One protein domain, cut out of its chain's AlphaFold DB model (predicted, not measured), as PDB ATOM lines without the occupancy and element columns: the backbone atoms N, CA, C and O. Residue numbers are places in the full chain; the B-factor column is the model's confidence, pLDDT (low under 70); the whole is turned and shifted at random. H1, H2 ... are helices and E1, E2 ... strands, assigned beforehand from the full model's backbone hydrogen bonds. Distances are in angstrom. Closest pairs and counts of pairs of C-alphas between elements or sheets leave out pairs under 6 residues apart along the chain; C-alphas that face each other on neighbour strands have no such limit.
ATOM      1  N   LYS A   2     198.908 159.549 199.405       49.19
ATOM      2  CA  LYS A   2     198.960 158.657 198.219       49.19
ATOM      3  C   LYS A   2     197.647 158.554 197.413       49.19
ATOM      4  O   LYS A   2     197.701 158.639 196.197       49.19
ATOM      5  N   LYS A   3     196.485 158.445 198.077       53.09
ATOM      6  CA  LYS A   3     195.168 158.293 197.415       53.09
ATOM      7  C   LYS A   3     194.713 159.532 196.627       53.09
ATOM      8  O   LYS A   3     194.037 159.387 195.622       53.09
ATOM      9  N   TYR A   4     195.116 160.731 197.054       59.25
ATOM     10  CA  TYR A   4     194.764 161.981 196.368       59.25
ATOM     11  C   TYR A   4     195.659 162.237 195.147       59.25
ATOM     12  O   TYR A   4     195.193 162.778 194.153       59.25
ATOM     13  N   ILE A   5     196.917 161.775 195.185       60.09
ATOM     14  CA  ILE A   5     197.842 161.850 194.042       60.09
ATOM     15  C   ILE A   5     197.352 160.946 192.899       60.09
ATOM     16  O   ILE A   5     197.380 161.358 191.744       60.09
ATOM     17  N   THR A   6     196.827 159.753 193.203       57.66
ATOM     18  CA  THR A   6     196.279 158.843 192.178       57.66
ATOM     19  C   THR A   6     195.028 159.411 191.500       57.66
ATOM     20  O   THR A   6     194.869 159.255 190.295       57.66
ATOM     21  N   SER A   7     194.170 160.120 192.242       56.25
ATOM     22  CA  SER A   7     192.983 160.780 191.681       56.25
ATOM     23  C   SER A   7     193.318 162.005 190.820       56.25
ATOM     24  O   SER A   7     192.642 162.235 189.827       56.25
ATOM     25  N   ILE A   8     194.376 162.759 191.143       59.38
ATOM     26  CA  ILE A   8     194.820 163.920 190.344       59.38
ATOM     27  C   ILE A   8     195.438 163.482 189.006       59.38
ATOM     28  O   ILE A   8     195.179 164.105 187.980       59.38
ATOM     29  N   VAL A   9     196.190 162.376 188.986       59.56
ATOM     30  CA  VAL A   9     196.782 161.824 187.750       59.56
ATOM     31  C   VAL A   9     195.710 161.298 186.785       59.56
ATOM     32  O   VAL A   9     195.865 161.447 185.575       59.56
ATOM     33  N   LEU A  10     194.609 160.741 187.302       54.94
ATOM     34  CA  LEU A  10     193.511 160.196 186.491       54.94
ATOM     35  C   LEU A  10     192.598 161.285 185.888       54.94
ATOM     36  O   LEU A  10     191.996 161.069 184.843       54.94
ATOM     37  N   ILE A  11     192.500 162.457 186.526       57.50
ATOM     38  CA  ILE A  11     191.706 163.600 186.034       57.50
ATOM     39  C   ILE A  11     192.508 164.435 185.016       57.50
ATOM     40  O   ILE A  11     191.933 165.006 184.098       57.50
ATOM     41  N   ALA A  12     193.842 164.457 185.113       54.94
ATOM     42  CA  ALA A  12     194.704 165.128 184.134       54.94
ATOM     43  C   ALA A  12     194.783 164.403 182.772       54.94
ATOM     44  O   ALA A  12     195.282 164.969 181.803       54.94
ATOM     45  N   SER A  13     194.298 163.160 182.683       55.44
ATOM     46  CA  SER A  13     194.339 162.342 181.461       55.44
ATOM     47  C   SER A  13     193.085 162.469 180.579       55.44
ATOM     48  O   SER A  13     193.049 161.889 179.498       55.44
ATOM     49  N   THR A  14     192.055 163.219 180.990       54.56
ATOM     50  CA  THR A  14     190.745 163.233 180.303       54.56
ATOM     51  C   THR A  14     190.569 164.333 179.251       54.56
ATOM     52  O   THR A  14     189.449 164.590 178.821       54.56
ATOM     53  N   SER A  15     191.643 164.986 178.814       55.38
ATOM     54  CA  SER A  15     191.578 166.060 177.809       55.38
ATOM     55  C   SER A  15     192.571 165.867 176.664       55.38
ATOM     56  O   SER A  15     193.115 166.832 176.134       55.38
ATOM     57  N   MET A  16     192.816 164.616 176.268       61.56
ATOM     58  CA  MET A  16     193.437 164.336 174.975       61.56
ATOM     59  C   MET A  16     192.327 164.311 173.924       61.56
ATOM     60  O   MET A  16     191.487 163.412 173.916       61.56
ATOM     61  N   PHE A  17     192.278 165.332 173.067       64.00
ATOM     62  CA  PHE A  17     191.445 165.293 171.870       64.00
ATOM     63  C   PHE A  17     191.840 164.056 171.050       64.00
ATOM     64  O   PHE A  17     193.025 163.812 170.836       64.00
ATOM     65  N   ALA A  18     190.864 163.256 170.618       75.38
ATOM     66  CA  ALA A  18     191.100 162.042 169.834       75.38
ATOM     67  C   ALA A  18     191.437 162.386 168.370       75.38
ATOM     68  O   ALA A  18     190.675 162.072 167.457       75.38
ATOM     69  N   GLN A  19     192.546 163.093 168.156       89.75
ATOM     70  CA  GLN A  19     193.094 163.362 166.831       89.75
ATOM     71  C   GLN A  19     193.958 162.181 166.385       89.75
ATOM     72  O   GLN A  19     194.709 161.610 167.176       89.75
ATOM     73  N   VAL A  20     193.854 161.818 165.110       91.62
ATOM     74  CA  VAL A  20     194.652 160.766 164.481       91.62
ATOM     75  C   VAL A  20     195.615 161.419 163.496       91.62
ATOM     76  O   VAL A  20     195.202 161.899 162.442       91.62
ATOM     77  N   GLY A  21     196.900 161.428 163.845       93.12
ATOM     78  CA  GLY A  21     197.985 161.811 162.945       93.12
ATOM     79  C   GLY A  21     198.596 160.596 162.256       93.12
ATOM     80  O   GLY A  21     198.921 159.611 162.918       93.12
ATOM     81  N   ILE A  22     198.791 160.664 160.940       95.00
ATOM     82  CA  ILE A  22     199.569 159.686 160.170       95.00
ATOM     83  C   ILE A  22     200.736 160.427 159.515       95.00
ATOM     84  O   ILE A  22     200.539 161.234 158.610       95.00
ATOM     85  N   GLY A  23     201.959 160.168 159.982       94.19
ATOM     86  CA  GLY A  23     203.155 160.880 159.508       94.19
ATOM     87  C   GLY A  23     203.257 162.337 159.991       94.19
ATOM     88  O   GLY A  23     204.015 163.115 159.416       94.19
ATOM     89  N   THR A  24     202.499 162.705 161.030       93.19
ATOM     90  CA  THR A  24     202.498 164.035 161.657       93.19
ATOM     91  C   THR A  24     202.399 163.904 163.180       93.19
ATOM     92  O   THR A  24     201.509 163.225 163.692       93.19
ATOM     93  N   GLU A  25     203.332 164.531 163.902       90.81
ATOM     94  CA  GLU A  25     203.417 164.496 165.377       90.81
ATOM     95  C   GLU A  25     202.500 165.533 166.045       90.81
ATOM     96  O   GLU A  25     202.208 165.456 167.237       90.81
ATOM     97  N   THR A  26     202.034 166.514 165.271       90.88
ATOM     98  CA  THR A  26     201.162 167.597 165.733       90.88
ATOM     99  C   THR A  26     199.977 167.752 164.779       90.88
ATOM    100  O   THR A  26     199.976 168.676 163.961       90.88
ATOM    101  N   PRO A  27     198.980 166.848 164.839       92.50
ATOM    102  CA  PRO A  27     197.801 166.914 163.985       92.50
ATOM    103  C   PRO A  27     197.062 168.242 164.146       92.50
ATOM    104  O   PRO A  27     196.750 168.672 165.258       92.50
ATOM    105  N   THR A  28     196.740 168.878 163.027       91.81
ATOM    106  CA  THR A  28     195.995 170.149 162.996       91.81
ATOM    107  C   THR A  28     194.490 169.941 162.801       91.81
ATOM    108  O   THR A  28     193.682 170.817 163.113       91.81
ATOM    109  N   ARG A  29     194.092 168.747 162.348       90.81
ATOM    110  CA  ARG A  29     192.707 168.308 162.121       90.81
ATOM    111  C   ARG A  29     192.441 166.988 162.865       90.81
ATOM    112  O   ARG A  29     193.350 166.361 163.402       90.81
ATOM    113  N   LEU A  30     191.174 166.559 162.926       92.12
ATOM    114  CA  LEU A  30     190.790 165.284 163.566       92.12
ATOM    115  C   LEU A  30     191.468 164.070 162.919       92.12
ATOM    116  O   LEU A  30     191.829 163.128 163.618       92.12
ATOM    117  N   LEU A  31     191.641 164.110 161.600       93.19
ATOM    118  CA  LEU A  31     192.483 163.201 160.841       93.19
ATOM    119  C   LEU A  31     193.443 164.063 160.027       93.19
ATOM    120  O   LEU A  31     192.989 164.892 159.242       93.19
ATOM    121  N   ASP A  32     194.739 163.872 160.234       94.50
ATOM    122  CA  ASP A  32     195.797 164.620 159.558       94.50
ATOM    123  C   ASP A  32     196.809 163.619 158.983       94.50
ATOM    124  O   ASP A  32     197.314 162.749 159.698       94.50
ATOM    125  N   ILE A  33     197.035 163.679 157.669       94.44
ATOM    126  CA  ILE A  33     197.854 162.719 156.926       94.44
ATOM    127  C   ILE A  33     198.924 163.495 156.172       94.44
ATOM    128  O   ILE A  33     198.641 164.161 155.179       94.44
ATOM    129  N   ASN A  34     200.176 163.324 156.580       94.75
ATOM    130  CA  ASN A  34     201.323 163.803 155.821       94.75
ATOM    131  C   ASN A  34     201.695 162.764 154.750       94.75
ATOM    132  O   ASN A  34     202.595 161.940 154.930       94.75
ATOM    133  N   GLY A  35     200.923 162.734 153.664       92.12
ATOM    134  CA  GLY A  35     201.083 161.761 152.589       92.12
ATOM    135  C   GLY A  35     199.844 161.641 151.704       92.12
ATOM    136  O   GLY A  35     199.039 162.559 151.601       92.12
ATOM    137  N   ASN A  36     199.686 160.485 151.058       92.56
ATOM    138  CA  ASN A  36     198.586 160.243 150.124       92.56
ATOM    139  C   ASN A  36     197.418 159.514 150.802       92.56
ATOM    140  O   ASN A  36     197.608 158.452 151.398       92.56
ATOM    141  N   LEU A  37     196.195 160.022 150.625       91.19
ATOM    142  CA  LEU A  37     194.959 159.352 151.034       91.19
ATOM    143  C   LEU A  37     194.338 158.599 149.849       91.19
ATOM    144  O   LEU A  37     194.043 159.184 148.809       91.19
ATOM    145  N   ARG A  38     194.068 157.299 150.021       92.94
ATOM    146  CA  ARG A  38     193.264 156.497 149.087       92.94
ATOM    147  C   ARG A  38     192.031 155.962 149.801       92.94
ATOM    148  O   ARG A  38     192.152 155.185 150.741       92.94
ATOM    149  N   VAL A  39     190.848 156.310 149.302       92.19
ATOM    150  CA  VAL A  39     189.575 155.768 149.793       92.19
ATOM    151  C   VAL A  39     189.126 154.634 148.874       92.19
ATOM    152  O   VAL A  39     188.975 154.819 147.668       92.19
ATOM    153  N   ALA A  40     188.932 153.442 149.438       93.56
ATOM    154  CA  ALA A  40     188.358 152.310 148.718       93.56
ATOM    155  C   ALA A  40     186.821 152.321 148.826       93.56
ATOM    156  O   ALA A  40     186.276 152.720 149.852       93.56
ATOM    157  N   ASN A  41     186.131 151.832 147.790       91.31
ATOM    158  CA  ASN A  41     184.673 151.612 147.768       91.31
ATOM    159  C   ASN A  41     183.788 152.863 147.938       91.31
ATOM    160  O   ASN A  41     182.688 152.768 148.491       91.31
ATOM    161  N   LEU A  42     184.224 154.024 147.439       90.50
ATOM    162  CA  LEU A  42     183.386 155.225 147.427       90.50
ATOM    163  C   LEU A  42     182.096 154.967 146.628       90.50
ATOM    164  O   LEU A  42     182.144 154.467 145.506       90.50
ATOM    165  N   GLN A  43     180.946 155.275 147.224       89.06
ATOM    166  CA  GLN A  43     179.645 155.102 146.581       89.06
ATOM    167  C   GLN A  43     179.281 156.360 145.797       89.06
ATOM    168  O   GLN A  43     179.345 157.459 146.346       89.06
ATOM    169  N   ASP A  44     178.839 156.199 144.552       85.00
ATOM    170  CA  ASP A  44     178.260 157.306 143.793       85.00
ATOM    171  C   ASP A  44     176.899 157.689 144.398       85.00
ATOM    172  O   ASP A  44     175.982 156.868 144.504       85.00
ATOM    173  N   LYS A  45     176.796 158.943 144.841       86.62
ATOM    174  CA  LYS A  45     175.589 159.544 145.424       86.62
ATOM    175  C   LYS A  45     175.127 160.784 144.666       86.62
ATOM    176  O   LYS A  45     174.279 161.507 145.176       86.62
ATOM    177  N   THR A  46     175.622 161.000 143.446       73.62
ATOM    178  CA  THR A  46     175.370 162.209 142.644       73.62
ATOM    179  C   THR A  46     173.878 162.535 142.485       73.62
ATOM    180  O   THR A  46     173.510 163.702 142.460       73.62
ATOM    181  N   ASN A  47     173.007 161.519 142.440       71.88
ATOM    182  CA  ASN A  47     171.555 161.685 142.267       71.88
ATOM    183  C   ASN A  47     170.736 161.484 143.558       71.88
ATOM    184  O   ASN A  47     169.513 161.359 143.495       71.88
ATOM    185  N   SER A  48     171.383 161.383 144.722       80.44
ATOM    186  CA  SER A  48     170.692 161.135 145.990       80.44
ATOM    187  C   SER A  48     170.213 162.440 146.619       80.44
ATOM    188  O   SER A  48     171.023 163.303 146.944       80.44
ATOM    189  N   VAL A  49     168.906 162.560 146.867       77.50
ATOM    190  CA  VAL A  49     168.305 163.748 147.506       77.50
ATOM    191  C   VAL A  49     168.719 163.929 148.970       77.50
ATOM    192  O   VAL A  49     168.646 165.035 149.495       77.50
ATOM    193  N   ASP A  50     169.210 162.866 149.609       85.44
ATOM    194  CA  ASP A  50     169.654 162.884 151.007       85.44
ATOM    195  C   ASP A  50     171.060 163.492 151.191       85.44
ATOM    196  O   ASP A  50     171.495 163.724 152.319       85.44
ATOM    197  N   TYR A  51     171.798 163.740 150.100       84.25
ATOM    198  CA  TYR A  51     173.171 164.250 150.140       84.25
ATOM    199  C   TYR A  51     173.221 165.678 149.598       84.25
ATOM    200  O   TYR A  51     173.242 165.906 148.395       84.25
ATOM    201  N   THR A  52     173.278 166.655 150.504       84.94
ATOM    202  CA  THR A  52     173.256 168.090 150.173       84.94
ATOM    203  C   THR A  52     174.642 168.737 150.134       84.94
ATOM    204  O   THR A  52     174.740 169.964 150.139       84.94
ATOM    205  N   TYR A  53     175.718 167.947 150.137       86.88
ATOM    206  CA  TYR A  53     177.100 168.429 150.166       86.88
ATOM    207  C   TYR A  53     177.972 167.689 149.151       86.88
ATOM    208  O   TYR A  53     177.768 166.499 148.913       86.88
ATOM    209  N   VAL A  54     178.983 168.375 148.621       87.38
ATOM    210  CA  VAL A  54     180.096 167.773 147.876       87.38
ATOM    211  C   VAL A  54     181.377 167.853 148.696       87.38
ATOM    212  O   VAL A  54     181.507 168.704 149.577       87.38
ATOM    213  N   LEU A  55     182.331 166.979 148.388       89.69
ATOM    214  CA  LEU A  55     183.691 167.085 148.903       89.69
ATOM    215  C   LEU A  55     184.430 168.191 148.146       89.69
ATOM    216  O   LEU A  55     184.374 168.234 146.916       89.69
ATOM    217  N   ALA A  56     185.118 169.058 148.877       89.00
ATOM    218  CA  ALA A  56     185.970 170.100 148.328       89.00
ATOM    219  C   ALA A  56     187.356 170.026 148.971       89.00
ATOM    220  O   ALA A  56     187.484 169.615 150.125       89.00
ATOM    221  N   ALA A  57     188.365 170.426 148.205       91.31
ATOM    222  CA  ALA A  57     189.720 170.623 148.692       91.31
ATOM    223  C   ALA A  57     190.065 172.116 148.643       91.31
ATOM    224  O   ALA A  57     189.635 172.795 147.706       91.31
ATOM    225  N   ASP A  58     190.809 172.607 149.632       87.38
ATOM    226  CA  ASP A  58     191.344 173.973 149.660       87.38
ATOM    227  C   ASP A  58     192.867 174.005 149.423       87.38
ATOM    228  O   ASP A  58     193.524 172.962 149.337       87.38
ATOM    229  N   ASP A  59     193.427 175.213 149.297       92.31
ATOM    230  CA  ASP A  59     194.864 175.432 149.055       92.31
ATOM    231  C   ASP A  59     195.746 175.022 150.252       92.31
ATOM    232  O   ASP A  59     196.949 174.802 150.096       92.31
ATOM    233  N   ASP A  60     195.146 174.850 151.432       89.31
ATOM    234  CA  ASP A  60     195.803 174.369 152.648       89.31
ATOM    235  C   ASP A  60     195.799 172.825 152.745       89.31
ATOM    236  O   ASP A  60     196.244 172.259 153.743       89.31
ATOM    237  N   ASN A  61     195.372 172.124 151.683       87.50
ATOM    238  CA  ASN A  61     195.262 170.661 151.577       87.50
ATOM    239  C   ASN A  61     194.210 170.029 152.499       87.50
ATOM    240  O   ASN A  61     194.263 168.828 152.784       87.50
ATOM    241  N   ASN A  62     193.228 170.801 152.957       91.88
ATOM    242  CA  ASN A  62     192.120 170.250 153.719       91.88
ATOM    243  C   ASN A  62     191.074 169.635 152.792       91.88
ATOM    244  O   ASN A  62     190.819 170.140 151.703       91.88
ATOM    245  N   ILE A  63     190.420 168.572 153.262       92.94
ATOM    246  CA  ILE A  63     189.236 168.001 152.618       92.94
ATOM    247  C   ILE A  63     188.022 168.314 153.488       92.94
ATOM    248  O   ILE A  63     187.867 167.755 154.574       92.94
ATOM    249  N   ASP A  64     187.149 169.185 152.993       91.38
ATOM    250  CA  ASP A  64     185.949 169.644 153.684       91.38
ATOM    251  C   ASP A  64     184.689 169.355 152.849       91.38
ATOM    252  O   ASP A  64     184.738 168.882 151.710       91.38
ATOM    253  N   LYS A  65     183.519 169.605 153.442       90.06
ATOM    254  CA  LYS A  65     182.235 169.511 152.744       90.06
ATOM    255  C   LYS A  65     181.734 170.905 152.388       90.06
ATOM    256  O   LYS A  65     181.688 171.786 153.243       90.06
ATOM    257  N   VAL A  66     181.270 171.079 151.159       86.50
ATOM    258  CA  VAL A  66     180.626 172.315 150.699       86.50
ATOM    259  C   VAL A  66     179.189 171.999 150.334       86.50
ATOM    260  O   VAL A  66     178.914 171.000 149.673       86.50
ATOM    261  N   SER A  67     178.243 172.810 150.802       85.06
ATOM    262  CA  SER A  67     176.827 172.593 150.502       85.06
ATOM    263  C   SER A  67     176.564 172.776 149.006       85.06
ATOM    264  O   SER A  67     176.965 173.790 148.444       85.06
ATOM    265  N   ILE A  68     175.846 171.841 148.379       75.75
ATOM    266  CA  ILE A  68     175.436 171.902 146.967       75.75
ATOM    267  C   ILE A  68     174.728 173.231 146.635       75.75
ATOM    268  O   ILE A  68     175.095 173.840 145.627       75.75
ATOM    269  N   PRO A  69     173.803 173.749 147.476       64.06
ATOM    270  CA  PRO A  69     173.239 175.083 147.279       64.06
ATOM    271  C   PRO A  69     174.291 176.193 147.168       64.06
ATOM    272  O   PRO A  69     174.151 177.049 146.313       64.06
ATOM    273  N   ALA A  70     175.393 176.145 147.924       60.19
ATOM    274  CA  ALA A  70     176.455 177.157 147.836       60.19
ATOM    275  C   ALA A  70     177.296 177.074 146.545       60.19
ATOM    276  O   ALA A  70     177.990 178.024 146.210       60.19
ATOM    277  N   ILE A  71     177.248 175.956 145.811       65.19
ATOM    278  CA  ILE A  71     177.970 175.773 144.536       65.19
ATOM    279  C   ILE A  71     177.087 176.143 143.340       65.19
ATOM    280  O   ILE A  71     177.577 176.675 142.339       65.19
ATOM    281  N   ILE A  72     175.791 175.835 143.438       59.91
ATOM    282  CA  ILE A  72     174.776 176.121 142.415       59.91
ATOM    283  C   ILE A  72     174.240 177.560 142.553       59.91
ATOM    284  O   ILE A  72     173.860 178.164 141.554       59.91
ATOM    285  N   GLU A  73     174.292 178.134 143.755       54.34
ATOM    286  CA  GLU A  73     173.845 179.487 144.101       54.34
ATOM    287  C   GLU A  73     174.931 180.243 144.880       54.34
ATOM    288  O   GLU A  73     174.728 180.732 145.990       54.34
ATOM    289  N   ASP A  74     176.124 180.331 144.300       54.25
ATOM    290  CA  ASP A  74     177.124 181.269 144.795       54.25
ATOM    291  C   ASP A  74     176.654 182.703 144.491       54.25
ATOM    292  O   ASP A  74     176.544 183.097 143.327       54.25
TER     293      ASP A  74
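AT A GLANCE: This is residues 2 to 74 of the 216 residues of an uncharacterized protein of Algoriella xinjiangensis (UniProt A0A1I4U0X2). The model is a drawn-out string of small parts, with a two-stranded hairpin of E3 and E4 and the short helix H2 at one end, a small parallel pair of strands, E1 and E2, further along, and the helix H1 sticking out as a free arm at the other end. A long loop, residues 34 to 52, joins the two strand pairs, and its residues 36 to 44 stand free. The printed part has 73 residues, with two named helices and four named strands in the order H1, E1, E2, E3, E4, H2; under half of the residues are in these elements, and the class is mixed, helices and strands. The whole is extended, with a radius of gyration of the C-alphas of 19.6 A and spans of 63 by 28 by 27 A, the arm of residues 2 to 16 adding much of the length.

HOW THE PARTS SIT: E3, residues 53 to 57, and E4, residues 63 to 67, form a hairpin of antiparallel neighbours, their directions 143 degrees apart. N 54 and O 66 are within hydrogen-bond range at 2.8 A, and N 64 and O 56 at 2.9 A. H2, residues 68 to 72, follows E4 by a tight link with no residue between; the closest C-alphas of E3 and H2 are those of Tyr 53 and Ile 68, 5.0 A apart. E1, residues 20 to 22, and E2, residues 31 to 33, are parallel neighbours at 7 degrees, with N 22 and O 32 at 2.8 A and N 32 and O 20 at 3.0 A, both within hydrogen-bond range. E1 and E2 are each apart from E3, E4 and H2. H1, residues 2 to 11, is apart from E2, E3, E4 and H2. In H1 and H2 every O i to N i+4 pair is within hydrogen-bond range.

IN THESE COORDINATES: E3 runs 12.9 A from C-alpha 53 at (177.100, 168.429, 150.166), and E4 runs 13.4 A. E1, residues 20 to 22, and E2, residues 31 to 33, measure 6.6 A and 6.7 A. H1 begins at C-alpha 2 at (198.960, 158.657, 198.219) and is 15.0 A long. H2 is 6.2 A long and ends at C-alpha 72 at (174.776, 176.121, 142.415).

THE WHOLE: The two C-alphas farthest apart are those of Lys 2 and Ile 72, at 63.3 A. Without the stretches that stand free, the body of 49 residues spans 39 by 22 by 20 A. The printed part has no cut. The link from E2 to E3, 19 residues, is long. The mean pLDDT of the printed part is 79.4, and it is under 70 in residues 2 to 17 and 69 to 74.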